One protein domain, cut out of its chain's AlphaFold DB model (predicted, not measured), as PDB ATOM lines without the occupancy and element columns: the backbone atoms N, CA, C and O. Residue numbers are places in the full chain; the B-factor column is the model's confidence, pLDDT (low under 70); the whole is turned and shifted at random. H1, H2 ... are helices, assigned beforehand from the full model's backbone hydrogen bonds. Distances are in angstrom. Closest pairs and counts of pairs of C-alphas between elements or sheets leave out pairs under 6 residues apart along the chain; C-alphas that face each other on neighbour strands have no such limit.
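What this domain is: This is residues 6 to 89 of the 262 residues of a protein of Paenibacillus sp. UNCCL117 (UniProt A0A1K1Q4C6). Two long helices, H2 and H5, come together near their starts and spread apart as a narrow V, with H6 across its wider end. The short H4 folds back with H5 as a helical hairpin, the small H3 packs on H6, and H1 sits at the far end, near H2. The printed part has 84 residues with six named helices, H1 to H6 in chain order, and no named strand; its class is all helix. It is compact, with a radius of gyration of the C-alphas of 12.1 A, and spans 33 by 24 by 21 A.

How they stand to each other: H1, residues 6 to 10, is close but not clearly touching to H2, residues 16 to 31, with the C-alphas of Phe 9 and Lys 19 closest at 6.5 A. Residues 18 to 22 of H2 touch residues 54 to 55 of H5, residues 53 to 67; the closest C-alphas, of Phe 22 and Val 55, are 6.0 A apart, and the helices run the same way at a shallow tilt of 34.7 degrees, only just short of steep. H6, residues 77 to 87, touches residues 62 to 67 of H5, about perpendicular at 76 degrees, with Val 66 and Leu 84 the closest C-alphas at 6.2 A. H3, residues 34 to 37, touches H6, the C-alphas of Phe 37 and Gly 78 closest at 4.4 A. H4, residues 42 to 49, touches H6, Val 42 and Ala 77 the closest C-alphas at 4.3 A. Every O i to N i+4 pair is within hydrogen-bond range in H2, H4, H5 and H6; H1 has 0 of 1, but 2 of 2 O i to N i+3 pairs, and H3 is too short for an i+4 pair.

Where its parts are: H1 begins with C-alpha 6 at (265.839, 200.427, 297.170). H2 is 23.2 A long, H5 20.8 A and H6 15.1 A, ending with C-alpha 87 at (266.073, 215.509, 291.567).

The domain as a whole: The C-alphas farthest apart, of Thr 10 and Arg 39, are 35.5 A apart. The printed part has no cut and no long link. Residues 6 to 9 are under pLDDT 70.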
ATOM      1  N   LYS A   6     265.960 201.826 296.728       61.09
ATOM      2  CA  LYS A   6     265.839 200.427 297.170       61.09
ATOM      3  C   LYS A   6     267.086 199.624 296.805       61.09
ATOM      4  O   LYS A   6     267.582 198.846 297.616       61.09
ATOM      5  N   SER A   7     267.634 199.867 295.624       65.44
ATOM      6  CA  SER A   7     268.816 199.184 295.102       65.44
ATOM      7  C   SER A   7     270.133 199.651 295.754       65.44
ATOM      8  O   SER A   7     271.125 198.918 295.751       65.44
ATOM      9  N   LEU A   8     270.129 200.803 296.440       64.00
ATOM     10  CA  LEU A   8     271.185 201.217 297.380       64.00
ATOM     11  C   LEU A   8     271.264 200.328 298.634       64.00
ATOM     12  O   LEU A   8     272.353 200.131 299.166       64.00
ATOM     13  N   PHE A   9     270.165 199.731 299.104       63.69
ATOM     14  CA  PHE A   9     270.219 198.822 300.260       63.69
ATOM     15  C   PHE A   9     270.736 197.424 299.898       63.69
ATOM     16  O   PHE A   9     271.284 196.731 300.758       63.69
ATOM     17  N   THR A  10     270.651 197.031 298.627       70.50
ATOM     18  CA  THR A  10     271.166 195.748 298.120       70.50
ATOM     19  C   THR A  10     272.594 195.835 297.585       70.50
ATOM     20  O   THR A  10     273.187 194.807 297.275       70.50
ATOM     21  N   THR A  11     273.171 197.037 297.477       75.19
ATOM     22  CA  THR A  11     274.529 197.212 296.944       75.19
ATOM     23  C   THR A  11     275.598 196.642 297.889       75.19
ATOM     24  O   THR A  11     275.482 196.818 299.112       75.19
ATOM     25  N   PRO A  12     276.657 196.002 297.361       83.06
ATOM     26  CA  PRO A  12     277.842 195.646 298.139       83.06
ATOM     27  C   PRO A  12     278.776 196.845 298.377       83.06
ATOM     28  O   PRO A  12     279.699 196.731 299.171       83.06
ATOM     29  N   LEU A  13     278.539 197.993 297.722       84.50
ATOM     30  CA  LEU A  13     279.403 199.182 297.817       84.50
ATOM     31  C   LEU A  13     279.457 199.803 299.220       84.50
ATOM     32  O   LEU A  13     280.415 200.494 299.537       84.50
ATOM     33  N   LEU A  14     278.428 199.593 300.046       88.19
ATOM     34  CA  LEU A  14     278.341 200.162 301.387       88.19
ATOM     35  C   LEU A  14     278.247 199.064 302.442       88.19
ATOM     36  O   LEU A  14     277.459 198.122 302.318       88.19
ATOM     37  N   SER A  15     278.994 199.249 303.530       90.50
ATOM     38  CA  SER A  15     278.816 198.476 304.758       90.50
ATOM     39  C   SER A  15     277.416 198.707 305.350       90.50
ATOM     40  O   SER A  15     276.733 199.678 305.015       90.50
ATOM     41  N   GLY A  16     276.974 197.852 306.278       89.56
ATOM     42  CA  GLY A  16     275.694 198.060 306.974       89.56
ATOM     43  C   GLY A  16     275.608 199.428 307.670       89.56
ATOM     44  O   GLY A  16     274.578 200.096 307.592       89.56
ATOM     45  N   LYS A  17     276.714 199.886 308.274       91.44
ATOM     46  CA  LYS A  17     276.815 201.224 308.880       91.44
ATOM     47  C   LYS A  17     276.743 202.333 307.824       91.44
ATOM     48  O   LYS A  17     275.946 203.251 307.989       91.44
ATOM     49  N   GLY A  18     277.477 202.197 306.717       92.56
ATOM     50  CA  GLY A  18     277.454 203.166 305.615       92.56
ATOM     51  C   GLY A  18     276.070 203.306 304.968       92.56
ATOM     52  O   GLY A  18     275.648 204.409 304.632       92.56
ATOM     53  N   LYS A  19     275.295 202.215 304.871       90.94
ATOM     54  CA  LYS A  19     273.899 202.261 304.394       90.94
ATOM     55  C   LYS A  19     272.999 203.089 305.311       90.94
ATOM     56  O   LYS A  19     272.198 203.882 304.818       90.94
ATOM     57  N   MET A  20     273.124 202.920 306.629       91.50
ATOM     58  CA  MET A  20     272.356 203.711 307.601       91.50
ATOM     59  C   MET A  20     272.760 205.185 307.575       91.50
ATOM     60  O   MET A  20     271.890 206.055 307.596       91.50
ATOM     61  N   GLU A  21     274.060 205.466 307.490       94.19
ATOM     62  CA  GLU A  21     274.577 206.829 307.380       94.19
ATOM     63  C   GLU A  21     274.064 207.528 306.116       94.19
ATOM     64  O   GLU A  21     273.496 208.618 306.206       94.19
ATOM     65  N   PHE A  22     274.169 206.872 304.956       91.75
ATOM     66  CA  PHE A  22     273.656 207.391 303.690       91.75
ATOM     67  C   PHE A  22     272.147 207.679 303.762       91.75
ATOM     68  O   PHE A  22     271.698 208.763 303.386       91.75
ATOM     69  N   ALA A  23     271.357 206.738 304.293       89.94
ATOM     70  CA  ALA A  23     269.912 206.905 304.441       89.94
ATOM     71  C   ALA A  23     269.550 208.067 305.385       89.94
ATOM     72  O   ALA A  23     268.659 208.862 305.075       89.94
ATOM     73  N   SER A  24     270.258 208.188 306.511       91.94
ATOM     74  CA  SER A  24     270.094 209.291 307.464       91.94
ATOM     75  C   SER A  24     270.394 210.640 306.807       91.94
ATOM     76  O   SER A  24     269.583 211.567 306.887       91.94
ATOM     77  N   CYS A  25     271.504 210.732 306.071       93.19
ATOM     78  CA  CYS A  25     271.886 211.949 305.362       93.19
ATOM     79  C   CYS A  25     270.858 212.337 304.298       93.19
ATOM     80  O   CYS A  25     270.453 213.496 304.233       93.19
ATOM     81  N   LEU A  26     270.365 211.381 303.509       91.12
ATOM     82  CA  LEU A  26     269.352 211.657 302.494       91.12
ATOM     83  C   LEU A  26     268.033 212.153 303.112       91.12
ATOM     84  O   LEU A  26     267.403 213.075 302.589       91.12
ATOM     85  N   MET A  27     267.632 211.595 304.260       90.69
ATOM     86  CA  MET A  27     266.483 212.098 305.018       90.69
ATOM     87  C   MET A  27     266.715 213.506 305.569       90.69
ATOM     88  O   MET A  27     265.795 214.326 305.523       90.69
ATOM     89  N   LYS A  28     267.926 213.797 306.063       92.25
ATOM     90  CA  LYS A  28     268.313 215.138 306.519       92.25
ATOM     91  C   LYS A  28     268.197 216.145 305.379       92.25
ATOM     92  O   LYS A  28     267.558 217.176 305.554       92.25
ATOM     93  N   VAL A  29     268.718 215.805 304.200       92.94
ATOM     94  CA  VAL A  29     268.647 216.640 302.991       92.94
ATOM     95  C   VAL A  29     267.201 216.906 302.617       92.94
ATOM     96  O   VAL A  29     266.832 218.059 302.468       92.94
ATOM     97  N   LYS A  30     266.352 215.873 302.542       91.69
ATOM     98  CA  LYS A  30     264.940 216.012 302.151       91.69
ATOM     99  C   LYS A  30     264.138 216.973 303.044       91.69
ATOM    100  O   LYS A  30     263.144 217.527 302.585       91.69
ATOM    101  N   LYS A  31     264.530 217.132 304.312       92.06
ATOM    102  CA  LYS A  31     263.820 217.955 305.306       92.06
ATOM    103  C   LYS A  31     264.479 219.307 305.585       92.06
ATOM    104  O   LYS A  31     263.880 220.124 306.277       92.06
ATOM    105  N   ALA A  32     265.709 219.520 305.125       93.88
ATOM    106  CA  ALA A  32     266.469 220.715 305.454       93.88
ATOM    107  C   ALA A  32     265.922 221.964 304.746       93.88
ATOM    108  O   ALA A  32     265.573 221.909 303.567       93.88
ATOM    109  N   ASP A  33     265.938 223.101 305.449       96.62
ATOM    110  CA  ASP A  33     265.931 224.417 304.806       96.62
ATOM    111  C   ASP A  33     267.340 224.686 304.273       96.62
ATOM    112  O   ASP A  33     268.258 225.020 305.025       96.62
ATOM    113  N   THR A  34     267.532 224.469 302.973       96.69
ATOM    114  CA  THR A  34     268.869 224.473 302.371       96.69
ATOM    115  C   THR A  34     269.502 225.861 302.332       96.69
ATOM    116  O   THR A  34     270.725 225.946 302.283       96.69
ATOM    117  N   ARG A  35     268.710 226.939 302.448       97.00
ATOM    118  CA  ARG A  35     269.198 228.335 302.467       97.00
ATOM    119  C   ARG A  35     270.159 228.614 303.621       97.00
ATOM    120  O   ARG A  35     271.005 229.498 303.549       97.00
ATOM    121  N   GLN A  36     270.070 227.828 304.695       96.81
ATOM    122  CA  GLN A  36     271.005 227.911 305.822       96.81
ATOM    123  C   GLN A  36     272.448 227.560 305.419       96.81
ATOM    124  O   GLN A  36     273.384 227.892 306.142       96.81
ATOM    125  N   PHE A  37     272.632 226.911 304.266       97.12
ATOM    126  CA  PHE A  37     273.922 226.450 303.760       97.12
ATOM    127  C   PHE A  37     274.409 227.250 302.541       97.12
ATOM    128  O   PHE A  37     275.296 226.794 301.825       97.12
ATOM    129  N   ASP A  38     273.863 228.446 302.295       97.38
ATOM    130  CA  ASP A  38     274.252 229.295 301.154       97.38
ATOM    131  C   ASP A  38     275.676 229.869 301.276       97.38
ATOM    132  O   ASP A  38     276.230 230.376 300.306       97.38
ATOM    133  N   ARG A  39     276.271 229.802 302.474       97.31
ATOM    134  CA  ARG A  39     277.590 230.379 302.788       97.31
ATOM    135  C   ARG A  39     278.697 229.353 303.027       97.31
ATOM    136  O   ARG A  39     279.795 229.751 303.392       97.31
ATOM    137  N   ILE A  40     278.400 228.069 302.859       97.81
ATOM    138  CA  ILE A  40     279.379 226.985 302.995       97.81
ATOM    139  C   ILE A  40     279.464 226.210 301.685       97.81
ATOM    140  O   ILE A  40     278.491 226.157 300.925       97.81
ATOM    141  N   SER A  41     280.615 225.604 301.418       97.50
ATOM    142  CA  SER A  41     280.801 224.788 300.217       97.50
ATOM    143  C   SER A  41     280.096 223.434 300.334       97.50
ATOM    144  O   SER A  41     279.782 222.948 301.429       97.50
ATOM    145  N   VAL A  42     279.869 222.780 299.192       96.88
ATOM    146  CA  VAL A  42     279.417 221.380 299.168       96.88
ATOM    147  C   VAL A  42     280.381 220.472 299.938       96.88
ATOM    148  O   VAL A  42     279.908 219.595 300.662       96.88
ATOM    149  N   ARG A  43     281.700 220.689 299.838       97.31
ATOM    150  CA  ARG A  43     282.698 219.925 300.602       97.31
ATOM    151  C   ARG A  43     282.464 220.047 302.101       97.31
ATOM    152  O   ARG A  43     282.326 219.030 302.777       97.31
ATOM    153  N   GLU A  44     282.407 221.279 302.604       97.88
ATOM    154  CA  GLU A  44     282.222 221.556 304.031       97.88
ATOM    155  C   GLU A  44     280.956 220.882 304.563       97.88
ATOM    156  O   GLU A  44     280.974 220.246 305.619       97.88
ATOM    157  N   TRP A  45     279.862 220.952 303.800       97.31
ATOM    158  CA  TRP A  45     278.625 220.289 304.186       97.31
ATOM    159  C   TRP A  45     278.757 218.759 304.157       97.31
ATOM    160  O   TRP A  45     278.391 218.106 305.132       97.31
ATOM    161  N   VAL A  46     279.278 218.163 303.081       96.75
ATOM    162  CA  VAL A  46     279.372 216.697 302.948       96.75
ATOM    163  C   VAL A  46     280.291 216.107 304.016       96.75
ATOM    164  O   VAL A  46     279.891 215.189 304.733       96.75
ATOM    165  N   GLU A  47     281.492 216.652 304.179       96.44
ATOM    166  CA  GLU A  47     282.493 216.117 305.110       96.44
ATOM    167  C   GLU A  47     282.143 216.401 306.575       96.44
ATOM    168  O   GLU A  47     282.479 215.598 307.448       96.44
ATOM    169  N   GLY A  48     281.392 217.475 306.847       95.75
ATOM    170  CA  GLY A  48     280.841 217.760 308.174       95.75
ATOM    171  C   GLY A  48     279.644 216.881 308.563       95.75
ATOM    172  O   GLY A  48     279.345 216.749 309.749       95.75
ATOM    173  N   ASN A  49     278.951 216.269 307.593       95.00
ATOM    174  CA  ASN A  49     277.750 215.457 307.839       95.00
ATOM    175  C   ASN A  49     277.959 213.946 307.670       95.00
ATOM    176  O   ASN A  49     277.119 213.178 308.138       95.00
ATOM    177  N   MET A  50     279.038 213.524 307.012       95.12
ATOM    178  CA  MET A  50     279.318 212.122 306.693       95.12
ATOM    179  C   MET A  50     280.734 211.763 307.125       95.12
ATOM    180  O   MET A  50     281.660 212.536 306.899       95.12
ATOM    181  N   GLN A  51     280.918 210.585 307.704       94.69
ATOM    182  CA  GLN A  51     282.191 210.047 308.180       94.69
ATOM    183  C   GLN A  51     282.740 208.970 307.240       94.69
ATOM    184  O   GLN A  51     283.941 208.968 306.974       94.69
ATOM    185  N   ASP A  52     281.892 208.082 306.711       95.19
ATOM    186  CA  ASP A  52     282.334 207.025 305.797       95.19
ATOM    187  C   ASP A  52     282.801 207.620 304.444       95.19
ATOM    188  O   ASP A  52     282.021 208.291 303.753       95.19
ATOM    189  N   PRO A  53     284.062 207.384 304.024       94.12
ATOM    190  CA  PRO A  53     284.593 207.941 302.778       94.12
ATOM    191  C   PRO A  53     283.833 207.500 301.522       94.12
ATOM    192  O   PRO A  53     283.685 208.282 300.583       94.12
ATOM    193  N   MET A  54     283.315 206.270 301.493       93.56
ATOM    194  CA  MET A  54     282.537 205.785 300.355       93.56
ATOM    195  C   MET A  54     281.168 206.466 300.307       93.56
ATOM    196  O   MET A  54     280.712 206.841 299.228       93.56
ATOM    197  N   VAL A  55     280.534 206.704 301.461       94.00
ATOM    198  CA  VAL A  55     279.288 207.488 301.533       94.00
ATOM    199  C   VAL A  55     279.505 208.902 300.988       94.00
ATOM    200  O   VAL A  55     278.702 209.354 300.170       94.00
ATOM    201  N   ARG A  56     280.614 209.562 301.355       94.94
ATOM    202  CA  ARG A  56     280.985 210.883 300.813       94.94
ATOM    203  C   ARG A  56     281.127 210.855 299.293       94.94
ATOM    204  O   ARG A  56     280.503 211.663 298.613       94.94
ATOM    205  N   ASN A  57     281.881 209.896 298.751       93.81
ATOM    206  CA  ASN A  57     282.108 209.781 297.306       93.81
ATOM    207  C   ASN A  57     280.814 209.513 296.526       93.81
ATOM    208  O   ASN A  57     280.579 210.109 295.475       93.81
ATOM    209  N   ILE A  58     279.932 208.671 297.067       91.94
ATOM    210  CA  ILE A  58     278.597 208.462 296.500       91.94
ATOM    211  C   ILE A  58     277.820 209.780 296.497       91.94
ATOM    212  O   ILE A  58     277.220 210.135 295.483       91.94
ATOM    213  N   PHE A  59     277.846 210.528 297.598       92.88
ATOM    214  CA  PHE A  59     277.119 211.787 297.693       92.88
ATOM    215  C   PHE A  59     277.654 212.847 296.721       92.88
ATOM    216  O   PHE A  59     276.866 213.511 296.048       92.88
ATOM    217  N   TYR A  60     278.977 212.944 296.566       94.44
ATOM    218  CA  TYR A  60     279.596 213.785 295.542       94.44
ATOM    219  C   TYR A  60     279.167 213.380 294.128       94.44
ATOM    220  O   TYR A  60     278.829 214.254 293.332       94.44
ATOM    221  N   SER A  61     279.092 212.079 293.823       93.12
ATOM    222  CA  SER A  61     278.625 211.610 292.509       93.12
ATOM    223  C   SER A  61     277.175 212.024 292.213       93.12
ATOM    224  O   SER A  61     276.877 212.447 291.097       93.12
ATOM    225  N   LEU A  62     276.292 211.985 293.221       91.75
ATOM    226  CA  LEU A  62     274.896 212.416 293.098       91.75
ATOM    227  C   LEU A  62     274.782 213.929 292.920       91.75
ATOM    228  O   LEU A  62     274.021 214.389 292.074       91.75
ATOM    229  N   LEU A  63     275.536 214.702 293.704       93.50
ATOM    230  CA  LEU A  63     275.537 216.159 293.596       93.50
ATOM    231  C   LEU A  63     276.041 216.601 292.224       93.50
ATOM    232  O   LEU A  63     275.363 217.372 291.550       93.50
ATOM    233  N   ARG A  64     277.157 216.033 291.765       93.19
ATOM    234  CA  ARG A  64     277.693 216.286 290.428       93.19
ATOM    235  C   ARG A  64     276.684 215.943 289.332       93.19
ATOM    236  O   ARG A  64     276.563 216.691 288.373       93.19
ATOM    237  N   ALA A  65     275.905 214.872 289.490       90.50
ATOM    238  CA  ALA A  65     274.878 214.522 288.513       90.50
ATOM    239  C   ALA A  65     273.754 215.558 288.381       90.50
ATOM    240  O   ALA A  65     273.145 215.664 287.318       90.50
ATOM    241  N   VAL A  66     273.468 216.309 289.445       90.12
ATOM    242  CA  VAL A  66     272.363 217.277 289.464       90.12
ATOM    243  C   VAL A  66     272.825 218.723 289.284       90.12
ATOM    244  O   VAL A  66     271.997 219.569 288.957       90.12
ATOM    245  N   ASN A  67     274.115 219.016 289.492       90.94
ATOM    246  CA  ASN A  67     274.686 220.363 289.387       90.94
ATOM    247  C   ASN A  67     275.801 220.507 288.334       90.94
ATOM    248  O   ASN A  67     276.198 221.629 288.054       90.94
ATOM    249  N   TYR A  68     276.274 219.405 287.743       92.94
ATOM    250  CA  TYR A  68     277.324 219.331 286.716       92.94
ATOM    251  C   TYR A  68     278.736 219.749 287.168       92.94
ATOM    252  O   TYR A  68     279.677 219.685 286.381       92.94
ATOM    253  N   VAL A  69     278.929 220.115 288.438       93.06
ATOM    254  CA  VAL A  69     280.200 220.630 288.959       93.06
ATOM    255  C   VAL A  69     281.066 219.500 289.522       93.06
ATOM    256  O   VAL A  69     280.648 218.756 290.410       93.06
ATOM    257  N   VAL A  70     282.310 219.391 289.044       90.06
ATOM    258  CA  VAL A  70     283.285 218.393 289.528       90.06
ATOM    259  C   VAL A  70     283.868 218.755 290.897       90.06
ATOM    260  O   VAL A  70     284.063 217.875 291.733       90.06
ATOM    261  N   GLY A  71     284.167 220.036 291.132       87.06
ATOM    262  CA  GLY A  71     284.828 220.505 292.352       87.06
ATOM    263  C   GLY A  71     283.838 220.789 293.488       87.06
ATOM    264  O   GLY A  71     283.075 221.747 293.367       87.06
ATOM    265  N   PRO A  72     283.860 220.048 294.614       91.69
ATOM    266  CA  PRO A  72     282.913 220.252 295.719       91.69
ATOM    267  C   PRO A  72     283.159 221.551 296.506       91.69
ATOM    268  O   PRO A  72     282.319 221.953 297.305       91.69
ATOM    269  N   ASP A  73     284.287 222.217 296.271       93.81
ATOM    270  CA  ASP A  73     284.638 223.503 296.880       93.81
ATOM    271  C   ASP A  73     284.029 224.705 296.141       93.81
ATOM    272  O   ASP A  73     283.987 225.802 296.689       93.81
ATOM    273  N   LEU A  74     283.563 224.514 294.900       91.88
ATOM    274  CA  LEU A  74     283.077 225.602 294.048       91.88
ATOM    275  C   LEU A  74     281.621 226.004 294.346       91.88
ATOM    276  O   LEU A  74     281.370 227.192 294.546       91.88
ATOM    277  N   PRO A  75     280.638 225.080 294.370       93.00
ATOM    278  CA  PRO A  75     279.254 225.468 294.581       93.00
ATOM    279  C   PRO A  75     278.957 225.660 296.071       93.00
ATOM    280  O   PRO A  75     279.365 224.860 296.919       93.00
ATOM    281  N   ALA A  76     278.137 226.667 296.373       95.94
ATOM    282  CA  ALA A  76     277.480 226.761 297.669       95.94
ATOM    283  C   ALA A  76     276.597 225.521 297.908       95.94
ATOM    284  O   ALA A  76     275.890 225.051 297.006       95.94
ATOM    285  N   ALA A  77     276.610 224.997 299.133       97.31
ATOM    286  CA  ALA A  77     275.861 223.799 299.487       97.31
ATOM    287  C   ALA A  77     274.347 224.009 299.380       97.31
ATOM    288  O   ALA A  77     273.642 223.111 298.927       97.31
ATOM    289  N   GLY A  78     273.833 225.186 299.746       97.44
ATOM    290  CA  GLY A  78     272.393 225.455 299.754       97.44
ATOM    291  C   GLY A  78     271.695 225.205 298.409       97.44
ATOM    292  O   GLY A  78     270.798 224.354 298.345       97.44
ATOM    293  N   PRO A  79     272.118 225.854 297.307       96.38
ATOM    294  CA  PRO A  79     271.570 225.602 295.976       96.38
ATOM    295  C   PRO A  79     271.782 224.162 295.490       96.38
ATOM    296  O   PRO A  79     270.860 223.563 294.936       96.38
ATOM    297  N   ALA A  80     272.957 223.571 295.741       96.12
ATOM    298  CA  ALA A  80     273.257 222.199 295.326       96.12
ATOM    299  C   ALA A  80     272.348 221.167 296.022       96.12
ATOM    300  O   ALA A  80     271.834 220.247 295.384       96.12
ATOM    301  N   LEU A  81     272.096 221.344 297.321       96.50
ATOM    302  CA  LEU A  81     271.194 220.495 298.097       96.50
ATOM    303  C   LEU A  81     269.731 220.700 297.697       96.50
ATOM    304  O   LEU A  81     268.991 219.720 297.624       96.50
ATOM    305  N   ASN A  82     269.316 221.934 297.394       96.44
ATOM    306  CA  ASN A  82     267.978 222.210 296.858       96.44
ATOM    307  C   ASN A  82     267.770 221.505 295.508       96.44
ATOM    308  O   ASN A  82     266.740 220.875 295.264       96.44
ATOM    309  N   GLN A  83     268.782 221.543 294.641       95.00
ATOM    310  CA  GLN A  83     268.732 220.851 293.361       95.00
ATOM    311  C   GLN A  83     268.670 219.327 293.541       95.00
ATOM    312  O   GLN A  83     267.884 218.659 292.867       95.00
ATOM    313  N   LEU A  84     269.398 218.775 294.516       93.69
ATOM    314  CA  LEU A  84     269.274 217.367 294.890       93.69
ATOM    315  C   LEU A  84     267.869 217.032 295.420       93.69
ATOM    316  O   LEU A  84     267.298 216.020 295.016       93.69
ATOM    317  N   GLN A  85     267.266 217.877 296.267       93.62
ATOM    318  CA  GLN A  85     265.879 217.694 296.723       93.62
ATOM    319  C   GLN A  85     264.896 217.624 295.547       93.62
ATOM    320  O   GLN A  85     263.966 216.813 295.575       93.62
ATOM    321  N   ASN A  86     265.095 218.452 294.519       92.19
ATOM    322  CA  ASN A  86     264.272 218.427 293.313       92.19
ATOM    323  C   ASN A  86     264.503 217.156 292.493       92.19
ATOM    324  O   ASN A  86     263.529 216.503 292.129       92.19
ATOM    325  N   ALA A  87     265.755 216.742 292.288       89.44
ATOM    326  CA  ALA A  87     266.073 215.509 291.567       89.44
ATOM    327  C   ALA A  87     265.486 214.252 292.241       89.44
ATOM    328  O   ALA A  87     265.048 213.324 291.561       89.44
ATOM    329  N   LEU A  88     265.396 214.233 293.576       87.00
ATOM    330  CA  LEU A  88     264.770 213.137 294.329       87.00
ATOM    331  C   LEU A  88     263.252 213.013 294.106       87.00
ATOM    332  O   LEU A  88     262.680 211.982 294.460       87.00
ATOM    333  N   LYS A  89     262.594 214.025 293.527       88.00
ATOM    334  CA  LYS A  89     261.183 213.944 293.105       88.00
ATOM    335  C   LYS A  89     261.018 213.198 291.774       88.00
ATOM    336  O   LYS A  89     259.890 212.886 291.402       88.00
TER     337      LYS A  89